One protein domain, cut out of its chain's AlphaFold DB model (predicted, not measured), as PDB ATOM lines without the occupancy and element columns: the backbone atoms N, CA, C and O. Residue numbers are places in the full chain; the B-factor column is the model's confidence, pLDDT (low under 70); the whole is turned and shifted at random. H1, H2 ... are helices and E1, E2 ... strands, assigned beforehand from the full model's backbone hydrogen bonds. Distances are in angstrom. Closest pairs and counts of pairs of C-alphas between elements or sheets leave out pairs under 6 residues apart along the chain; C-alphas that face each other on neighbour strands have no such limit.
ATOM      1  N   ARG A   3     -37.326  12.539  -5.443       52.81
ATOM      2  CA  ARG A   3     -35.988  12.926  -5.924       52.81
ATOM      3  C   ARG A   3     -35.585  14.366  -5.592       52.81
ATOM      4  O   ARG A   3     -34.396  14.646  -5.549       52.81
ATOM      5  N   ILE A   4     -36.552  15.266  -5.404       50.72
ATOM      6  CA  ILE A   4     -36.285  16.699  -5.188       50.72
ATOM      7  C   ILE A   4     -35.940  16.965  -3.716       50.72
ATOM      8  O   ILE A   4     -34.975  17.669  -3.440       50.72
ATOM      9  N   GLU A   5     -36.644  16.327  -2.774       48.66
ATOM     10  CA  GLU A   5     -36.325  16.429  -1.339       48.66
ATOM     11  C   GLU A   5     -34.979  15.771  -0.993       48.66
ATOM     12  O   GLU A   5     -34.248  16.269  -0.141       48.66
ATOM     13  N   SER A   6     -34.612  14.692  -1.698       54.81
ATOM     14  CA  SER A   6     -33.344  13.977  -1.492       54.81
ATOM     15  C   SER A   6     -32.106  14.842  -1.749       54.81
ATOM     16  O   SER A   6     -31.140  14.742  -1.003       54.81
ATOM     17  N   LEU A   7     -32.116  15.693  -2.781       55.75
ATOM     18  CA  LEU A   7     -30.929  16.462  -3.180       55.75
ATOM     19  C   LEU A   7     -30.649  17.645  -2.242       55.75
ATOM     20  O   LEU A   7     -29.496  18.019  -2.045       55.75
ATOM     21  N   ALA A   8     -31.681  18.234  -1.629       57.41
ATOM     22  CA  ALA A   8     -31.513  19.379  -0.729       57.41
ATOM     23  C   ALA A   8     -30.761  19.022   0.567       57.41
ATOM     24  O   ALA A   8     -30.081  19.879   1.124       57.41
ATOM     25  N   ASN A   9     -30.842  17.764   1.018       67.75
ATOM     26  CA  ASN A   9     -30.126  17.281   2.203       67.75
ATOM     27  C   ASN A   9     -28.656  16.916   1.927       67.75
ATOM     28  O   ASN A   9     -27.899  16.709   2.873       67.75
ATOM     29  N   GLU A  10     -28.244  16.835   0.660       84.00
ATOM     30  CA  GLU A  10     -26.868  16.491   0.273       84.00
ATOM     31  C   GLU A  10     -25.959  17.727   0.167       84.00
ATOM     32  O   GLU A  10     -24.737  17.609   0.279       84.00
ATOM     33  N   PHE A  11     -26.532  18.921  -0.009       92.69
ATOM     34  CA  PHE A  11     -25.783  20.156  -0.247       92.69
ATOM     35  C   PHE A  11     -25.725  21.075   0.978       92.69
ATOM     36  O   PHE A  11     -26.741  21.462   1.554       92.69
ATOM     37  N   GLU A  12     -24.517  21.524   1.307       94.81
ATOM     38  CA  GLU A  12     -24.260  22.599   2.259       94.81
ATOM     39  C   GLU A  12     -24.071  23.906   1.488       94.81
ATOM     40  O   GLU A  12     -23.145  24.033   0.689       94.81
ATOM     41  N   PHE A  13     -24.964  24.872   1.705       94.50
ATOM     42  CA  PHE A  13     -25.012  26.115   0.938       94.50
ATOM     43  C   PHE A  13     -24.379  27.289   1.684       94.50
ATOM     44  O   PHE A  13     -24.731  27.571   2.829       94.50
ATOM     45  N   ALA A  14     -23.543  28.048   0.977       95.00
ATOM     46  CA  ALA A  14     -23.030  29.340   1.418       95.00
ATOM     47  C   ALA A  14     -23.545  30.467   0.513       95.00
ATOM     48  O   ALA A  14     -23.709  30.296  -0.697       95.00
ATOM     49  N   THR A  15     -23.787  31.645   1.086       94.38
ATOM     50  CA  THR A  15     -24.156  32.837   0.310       94.38
ATOM     51  C   THR A  15     -22.955  33.315  -0.502       94.38
ATOM     52  O   THR A  15     -21.930  33.669   0.075       94.38
ATOM     53  N   ALA A  16     -23.084  33.355  -1.832       87.81
ATOM     54  CA  ALA A  16     -21.992  33.773  -2.715       87.81
ATOM     55  C   ALA A  16     -21.893  35.300  -2.826       87.81
ATOM     56  O   ALA A  16     -20.822  35.885  -2.688       87.81
ATOM     57  N   PHE A  17     -23.027  35.956  -3.062       85.88
ATOM     58  CA  PHE A  17     -23.143  37.408  -3.142       85.88
ATOM     59  C   PHE A  17     -24.575  37.797  -2.791       85.88
ATOM     60  O   PHE A  17     -25.497  37.052  -3.096       85.88
ATOM     61  N   CYS A  18     -24.795  38.955  -2.176       90.38
ATOM     62  CA  CYS A  18     -26.150  39.456  -1.982       90.38
ATOM     63  C   CYS A  18     -26.218  40.932  -2.340       90.38
ATOM     64  O   CYS A  18     -25.592  41.761  -1.684       90.38
ATOM     65  N   ARG A  19     -26.982  41.249  -3.392       87.38
ATOM     66  CA  ARG A  19     -27.134  42.624  -3.876       87.38
ATOM     67  C   ARG A  19     -27.749  43.531  -2.806       87.38
ATOM     68  O   ARG A  19     -27.268  44.641  -2.617       87.38
ATOM     69  N   ASP A  20     -28.798  43.055  -2.136       88.75
ATOM     70  CA  ASP A  20     -29.427  43.723  -0.994       88.75
ATOM     71  C   ASP A  20     -29.905  42.674   0.030       88.75
ATOM     72  O   ASP A  20     -30.897  41.980  -0.216       88.75
ATOM     73  N   PRO A  21     -29.238  42.560   1.194       79.12
ATOM     74  CA  PRO A  21     -29.630  41.630   2.252       79.12
ATOM     75  C   PRO A  21     -31.055  41.837   2.776       79.12
ATOM     76  O   PRO A  21     -31.631  40.910   3.340       79.12
ATOM     77  N   LYS A  22     -31.643  43.027   2.599       87.06
ATOM     78  CA  LYS A  22     -33.003  43.327   3.067       87.06
ATOM     79  C   LYS A  22     -34.088  42.663   2.219       87.06
ATOM     80  O   LYS A  22     -35.202  42.506   2.708       87.06
ATOM     81  N   ILE A  23     -33.781  42.280   0.975       85.31
ATOM     82  CA  ILE A  23     -34.729  41.596   0.077       85.31
ATOM     83  C   ILE A  23     -34.799  40.093   0.400       85.31
ATOM     84  O   ILE A  23     -35.821  39.455   0.166       85.31
ATOM     85  N   GLY A  24     -33.739  39.530   0.990       84.06
ATOM     86  CA  GLY A  24     -33.730  38.152   1.489       84.06
ATOM     87  C   GLY A  24     -33.656  37.063   0.411       84.06
ATOM     88  O   GLY A  24     -33.834  35.892   0.739       84.06
ATOM     89  N   ASN A  25     -33.372  37.420  -0.847       90.00
ATOM     90  CA  ASN A  25     -33.278  36.503  -1.989       90.00
ATOM     91  C   ASN A  25     -31.839  36.360  -2.524       90.00
ATOM     92  O   ASN A  25     -31.548  36.509  -3.714       90.00
ATOM     93  N   CYS A  26     -30.893  36.151  -1.612       94.12
ATOM     94  CA  CYS A  26     -29.482  36.067  -1.945       94.12
ATOM     95  C   CYS A  26     -29.176  34.740  -2.667       94.12
ATOM     96  O   CYS A  26     -29.588  33.680  -2.186       94.12
ATOM     97  N   PRO A  27     -28.402  34.748  -3.765       94.12
ATOM     98  CA  PRO A  27     -27.904  33.519  -4.364       94.12
ATOM     99  C   PRO A  27     -26.966  32.773  -3.407       94.12
ATOM    100  O   PRO A  27     -26.029  33.340  -2.829       94.12
ATOM    101  N   GLN A  28     -27.205  31.471  -3.277       95.19
ATOM    102  CA  GLN A  28     -26.391  30.544  -2.504       95.19
ATOM    103  C   GLN A  28     -25.831  29.444  -3.402       95.19
ATOM    104  O   GLN A  28     -26.499  29.002  -4.337       95.19
ATOM    105  N   VAL A  29     -24.617  28.991  -3.095       94.81
ATOM    106  CA  VAL A  29     -23.896  27.952  -3.839       94.81
ATOM    107  C   VAL A  29     -23.462  26.859  -2.872       94.81
ATOM    108  O   VAL A  29     -23.037  27.160  -1.754       94.81
ATOM    109  N   ALA A  30     -23.589  25.599  -3.280       95.50
ATOM    110  CA  ALA A  30     -23.120  24.475  -2.485       95.50
ATOM    111  C   ALA A  30     -21.587  24.433  -2.420       95.50
ATOM    112  O   ALA A  30     -20.913  24.664  -3.426       95.50
ATOM    113  N   ILE A  31     -21.038  24.118  -1.247       94.56
ATOM    114  CA  ILE A  31     -19.587  24.143  -0.982       94.56
ATOM    115  C   ILE A  31     -18.993  22.777  -0.616       94.56
ATOM    116  O   ILE A  31     -17.779  22.656  -0.476       94.56
ATOM    117  N   ASN A  32     -19.825  21.746  -0.472       94.75
ATOM    118  CA  ASN A  32     -19.437  20.434   0.054       94.75
ATOM    119  C   ASN A  32     -19.410  19.305  -0.997       94.75
ATOM    120  O   ASN A  32     -19.089  18.170  -0.650       94.75
ATOM    121  N   VAL A  33     -19.722  19.585  -2.270       91.06
ATOM    122  CA  VAL A  33     -19.734  18.582  -3.353       91.06
ATOM    123  C   VAL A  33     -18.832  19.028  -4.502       91.06
ATOM    124  O   VAL A  33     -19.134  19.972  -5.228       91.06
ATOM    125  N   ALA A  34     -17.706  18.339  -4.686       89.88
ATOM    126  CA  ALA A  34     -16.783  18.620  -5.781       89.88
ATOM    127  C   ALA A  34     -17.352  18.149  -7.132       89.88
ATOM    128  O   ALA A  34     -17.930  17.072  -7.231       89.88
ATOM    129  N   GLY A  35     -17.146  18.936  -8.192       90.75
ATOM    130  CA  GLY A  35     -17.574  18.586  -9.556       90.75
ATOM    131  C   GLY A  35     -19.042  18.894  -9.879       90.75
ATOM    132  O   GLY A  35     -19.429  18.834 -11.046       90.75
ATOM    133  N   THR A  36     -19.832  19.302  -8.887       94.12
ATOM    134  CA  THR A  36     -21.215  19.759  -9.056       94.12
ATOM    135  C   THR A  36     -21.326  21.215  -8.636       94.12
ATOM    136  O   THR A  36     -20.837  21.605  -7.580       94.12
ATOM    137  N   VAL A  37     -21.997  22.024  -9.450       95.19
ATOM    138  CA  VAL A  37     -22.399  23.379  -9.073       95.19
ATOM    139  C   VAL A  37     -23.886  23.338  -8.756       95.19
ATOM    140  O   VAL A  37     -24.711  23.256  -9.662       95.19
ATOM    141  N   ALA A  38     -24.231  23.359  -7.472       96.00
ATOM    142  CA  ALA A  38     -25.613  23.488  -7.027       96.00
ATOM    143  C   ALA A  38     -25.862  24.919  -6.549       96.00
ATOM    144  O   ALA A  38     -25.127  25.434  -5.705       96.00
ATOM    145  N   VAL A  39     -26.884  25.564  -7.104       94.81
ATOM    146  CA  VAL A  39     -27.260  26.953  -6.813       94.81
ATOM    147  C   VAL A  39     -28.717  27.012  -6.372       94.81
ATOM    148  O   VAL A  39     -29.556  26.258  -6.869       94.81
ATOM    149  N   ARG A  40     -29.030  27.922  -5.449       94.88
ATOM    150  CA  ARG A  40     -30.408  28.211  -5.028       94.88
ATOM    151  C   ARG A  40     -30.578  29.663  -4.601       94.88
ATOM    152  O   ARG A  40     -29.600  30.372  -4.363       94.88
ATOM    153  N   ASP A  41     -31.827  30.080  -4.466       93.62
ATOM    154  CA  ASP A  41     -32.216  31.353  -3.863       93.62
ATOM    155  C   ASP A  41     -32.460  31.144  -2.357       93.62
ATOM    156  O   ASP A  41     -33.172  30.214  -1.972       93.62
ATOM    157  N   SER A  42     -31.899  31.991  -1.486       93.38
ATOM    158  CA  SER A  42     -32.134  31.898  -0.037       93.38
ATOM    159  C   SER A  42     -33.609  32.037   0.361       93.38
ATOM    160  O   SER A  42     -33.997  31.520   1.407       93.38
ATOM    161  N   ALA A  43     -34.435  32.699  -0.455       93.75
ATOM    162  CA  ALA A  43     -35.879  32.808  -0.251       93.75
ATOM    163  C   ALA A  43     -36.655  31.559  -0.710       93.75
ATOM    164  O   ALA A  43     -37.839  31.430  -0.400       93.75
ATOM    165  N   ARG A  44     -36.017  30.651  -1.464       92.69
ATOM    166  CA  ARG A  44     -36.605  29.408  -1.997       92.69
ATOM    167  C   ARG A  44     -35.630  28.238  -1.815       92.69
ATOM    168  O   ARG A  44     -35.083  27.726  -2.795       92.69
ATOM    169  N   PRO A  45     -35.354  27.834  -0.562       91.69
ATOM    170  CA  PRO A  45     -34.284  26.887  -0.248       91.69
ATOM    171  C   PRO A  45     -34.512  25.467  -0.795       91.69
ATOM    172  O   PRO A  45     -33.562  24.685  -0.850       91.69
ATOM    173  N   ASP A  46     -35.746  25.152  -1.187       91.00
ATOM    174  CA  ASP A  46     -36.210  23.905  -1.798       91.00
ATOM    175  C   ASP A  46     -35.982  23.845  -3.320       91.00
ATOM    176  O   ASP A  46     -36.019  22.768  -3.915       91.00
ATOM    177  N   GLN A  47     -35.712  24.985  -3.965       92.94
ATOM    178  CA  GLN A  47     -35.495  25.077  -5.409       92.94
ATOM    179  C   GLN A  47     -34.001  25.101  -5.724       92.94
ATOM    180  O   GLN A  47     -33.383  26.160  -5.848       92.94
ATOM    181  N   VAL A  48     -33.421  23.909  -5.857       93.94
ATOM    182  CA  VAL A  48     -32.003  23.729  -6.190       93.94
ATOM    183  C   VAL A  48     -31.847  23.431  -7.679       93.94
ATOM    184  O   VAL A  48     -32.404  22.459  -8.188       93.94
ATOM    185  N   ALA A  49     -31.049  24.244  -8.371       94.12
ATOM    186  CA  ALA A  49     -30.580  23.945  -9.719       94.12
ATOM    187  C   ALA A  49     -29.166  23.363  -9.647       94.12
ATOM    188  O   ALA A  49     -28.288  23.927  -8.995       94.12
ATOM    189  N   THR A  50     -28.944  22.236 -10.317       95.00
ATOM    190  CA  THR A  50     -27.660  21.526 -10.327       95.00
ATOM    191  C   THR A  50     -27.074  21.499 -11.726       95.00
ATOM    192  O   THR A  50     -27.764  21.142 -12.680       95.00
ATOM    193  N   PHE A  51     -25.785  21.792 -11.826       95.44
ATOM    194  CA  PHE A  51     -25.021  21.783 -13.066       95.44
ATOM    195  C   PHE A  51     -23.753  20.953 -12.887       95.44
ATOM    196  O   PHE A  51     -23.190  20.877 -11.787       95.44
ATOM    197  N   THR A  52     -23.250  20.385 -13.981       95.62
ATOM    198  CA  THR A  52     -21.826  20.048 -14.036       95.62
ATOM    199  C   THR A  52     -21.001  21.339 -14.078       95.62
ATOM    200  O   THR A  52     -21.509  22.421 -14.388       95.62
ATOM    201  N   VAL A  53     -19.702  21.248 -13.788       93.69
ATOM    202  CA  VAL A  53     -18.795  22.402 -13.935       93.69
ATOM    203  C   VAL A  53     -18.775  22.922 -15.379       93.69
ATOM    204  O   VAL A  53     -18.650  24.128 -15.591       93.69
ATOM    205  N   GLU A  54     -18.894  22.036 -16.368       96.25
ATOM    206  CA  GLU A  54     -18.879  22.403 -17.786       96.25
ATOM    207  C   GLU A  54     -20.163  23.131 -18.197       96.25
ATOM    208  O   GLU A  54     -20.079  24.231 -18.747       96.25
ATOM    209  N   ASP A  55     -21.331  22.603 -17.822       96.62
ATOM    210  CA  ASP A  55     -22.621  23.249 -18.101       96.62
ATOM    211  C   ASP A  55     -22.707  24.631 -17.447       96.62
ATOM    212  O   ASP A  55     -23.168  25.595 -18.060       96.62
ATOM    213  N   TRP A  56     -22.214  24.753 -16.209       94.88
ATOM    214  CA  TRP A  56     -22.164  26.033 -15.507       94.88
ATOM    215  C   TRP A  56     -21.300  27.057 -16.249       94.88
ATOM    216  O   TRP A  56     -21.703  28.209 -16.419       94.88
ATOM    217  N   ARG A  57     -20.120  26.647 -16.731       95.62
ATOM    218  CA  ARG A  57     -19.248  27.518 -17.534       95.62
ATOM    219  C   ARG A  57     -19.924  27.942 -18.831       95.62
ATOM    220  O   ARG A  57     -19.851  29.120 -19.171       95.62
ATOM    221  N   GLY A  58     -20.595  27.016 -19.516       96.56
ATOM    222  CA  GLY A  58     -21.364  27.312 -20.725       96.56
ATOM    223  C   GLY A  58     -22.458  28.349 -20.472       96.56
ATOM    224  O   GLY A  58     -22.540  29.342 -21.191       96.56
ATOM    225  N   LEU A  59     -23.239  28.180 -19.399       94.69
ATOM    226  CA  LEU A  59     -24.286  29.125 -19.006       94.69
ATOM    227  C   LEU A  59     -23.722  30.523 -18.714       94.69
ATOM    228  O   LEU A  59     -24.246  31.518 -19.214       94.69
ATOM    229  N   VAL A  60     -22.651  30.608 -17.918       93.88
ATOM    230  CA  VAL A  60     -22.017  31.889 -17.573       93.88
ATOM    231  C   VAL A  60     -21.463  32.577 -18.818       93.88
ATOM    232  O   VAL A  60     -21.664  33.781 -18.977       93.88
ATOM    233  N   ALA A  61     -20.809  31.832 -19.713       95.56
ATOM    234  CA  ALA A  61     -20.284  32.372 -20.962       95.56
ATOM    235  C   ALA A  61     -21.408  32.918 -21.854       95.56
ATOM    236  O   ALA A  61     -21.350  34.073 -22.273       95.56
ATOM    237  N   GLN A  62     -22.471  32.134 -22.060       96.62
ATOM    238  CA  GLN A  62     -23.617  32.552 -22.867       96.62
ATOM    239  C   GLN A  62     -24.293  33.804 -22.299       96.62
ATOM    240  O   GLN A  62     -24.677  34.710 -23.045       96.62
ATOM    241  N   GLN A  63     -24.434  33.878 -20.973       95.56
ATOM    242  CA  GLN A  63     -25.031  35.032 -20.315       95.56
ATOM    243  C   GLN A  63     -24.126  36.265 -20.430       95.56
ATOM    244  O   GLN A  63     -24.624  37.357 -20.696       95.56
ATOM    245  N   ALA A  64     -22.811  36.109 -20.271       94.12
ATOM    246  CA  ALA A  64     -21.852  37.198 -20.427       94.12
ATOM    247  C   ALA A  64     -21.853  37.766 -21.857       94.12
ATOM    248  O   ALA A  64     -21.859  38.986 -22.017       94.12
ATOM    249  N   GLU A  65     -21.944  36.911 -22.878       95.31
ATOM    250  CA  GLU A  65     -22.135  37.325 -24.274       95.31
ATOM    251  C   GLU A  65     -23.445  38.108 -24.458       95.31
ATOM    252  O   GLU A  65     -23.435  39.208 -25.005       95.31
ATOM    253  N   SER A  66     -24.564  37.614 -23.911       95.44
ATOM    254  CA  SER A  66     -25.865  38.304 -24.010       95.44
ATOM    255  C   SER A  66     -25.872  39.697 -23.365       95.44
ATOM    256  O   SER A  66     -26.657  40.564 -23.745       95.44
ATOM    257  N   MET A  67     -24.986  39.917 -22.391       95.44
ATOM    258  CA  MET A  67     -24.803  41.195 -21.708       95.44
ATOM    259  C   MET A  67     -23.745  42.083 -22.379       95.44
ATOM    260  O   MET A  67     -23.475  43.174 -21.879       95.44
ATOM    261  N   GLY A  68     -23.124  41.631 -23.474       95.06
ATOM    262  CA  GLY A  68     -22.034  42.340 -24.150       95.06
ATOM    263  C   GLY A  68     -20.769  42.470 -23.297       95.06
ATOM    264  O   GLY A  68     -19.996  43.405 -23.482       95.06
TER     265      GLY A  68
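What this domain is: This is residues 3 to 68 of the 71 residues of the protein "DUF397 domain-containing protein" of Streptomyces sp. TLI_053 (UniProt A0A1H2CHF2). What is the shape? A strongly twisted wall of four strands has short H1 over E4 on one face; on the other face H2 makes an arm, sticking out at residues 60 to 68. What builds it? The 66 printed residues include H1 E1 E2 E3 E4 H2 in chain order, mixed in class, with E1 E2 E3 E4 an antiparallel meander, neighbour after neighbour. How compact? Only just, close to loose: radius of gyration of the C-alphas 12.8 A, spans 36 by 31 by 18 A.

How they stand to each other: Where is H1? H1, residues 3 to 8, runs across E4, residues 44 to 52; their closest C-alphas, Ala 8 and Asp 46, are 6.6 A apart. H1 has 0 of 2 O i to N i+4 and 0 of 3 O i to N i+3 pairs within hydrogen-bond range. What joins the strands? Hairpin E1, residues 13 to 15, and E2, residues 27 to 30, has N 14 and O 29 at 2.9 A. Hairpin E2 and E3, residues 36 to 41, has N 28 and O 40 at 2.9 A; hairpin E3 and E4 has N 37 and O 51 at 2.9 A. And H2? H2, residues 53 to 66, stands up from the sheet at 62 degrees, with every O i to N i+4 pair within range.

Where its parts are: Where does H1 begin? C-alpha 3 is at (-35.988, 12.926, -5.924). Where does H2 end? C-alpha 66 is at (-25.865, 38.304, -24.010), 20.1 A from C-alpha 53.

The domain as a whole: Which link is long? E1 to E2, 11 residues; the printed part has no cut. Where is confidence low? Residues 3 to 9 have pLDDT under 70.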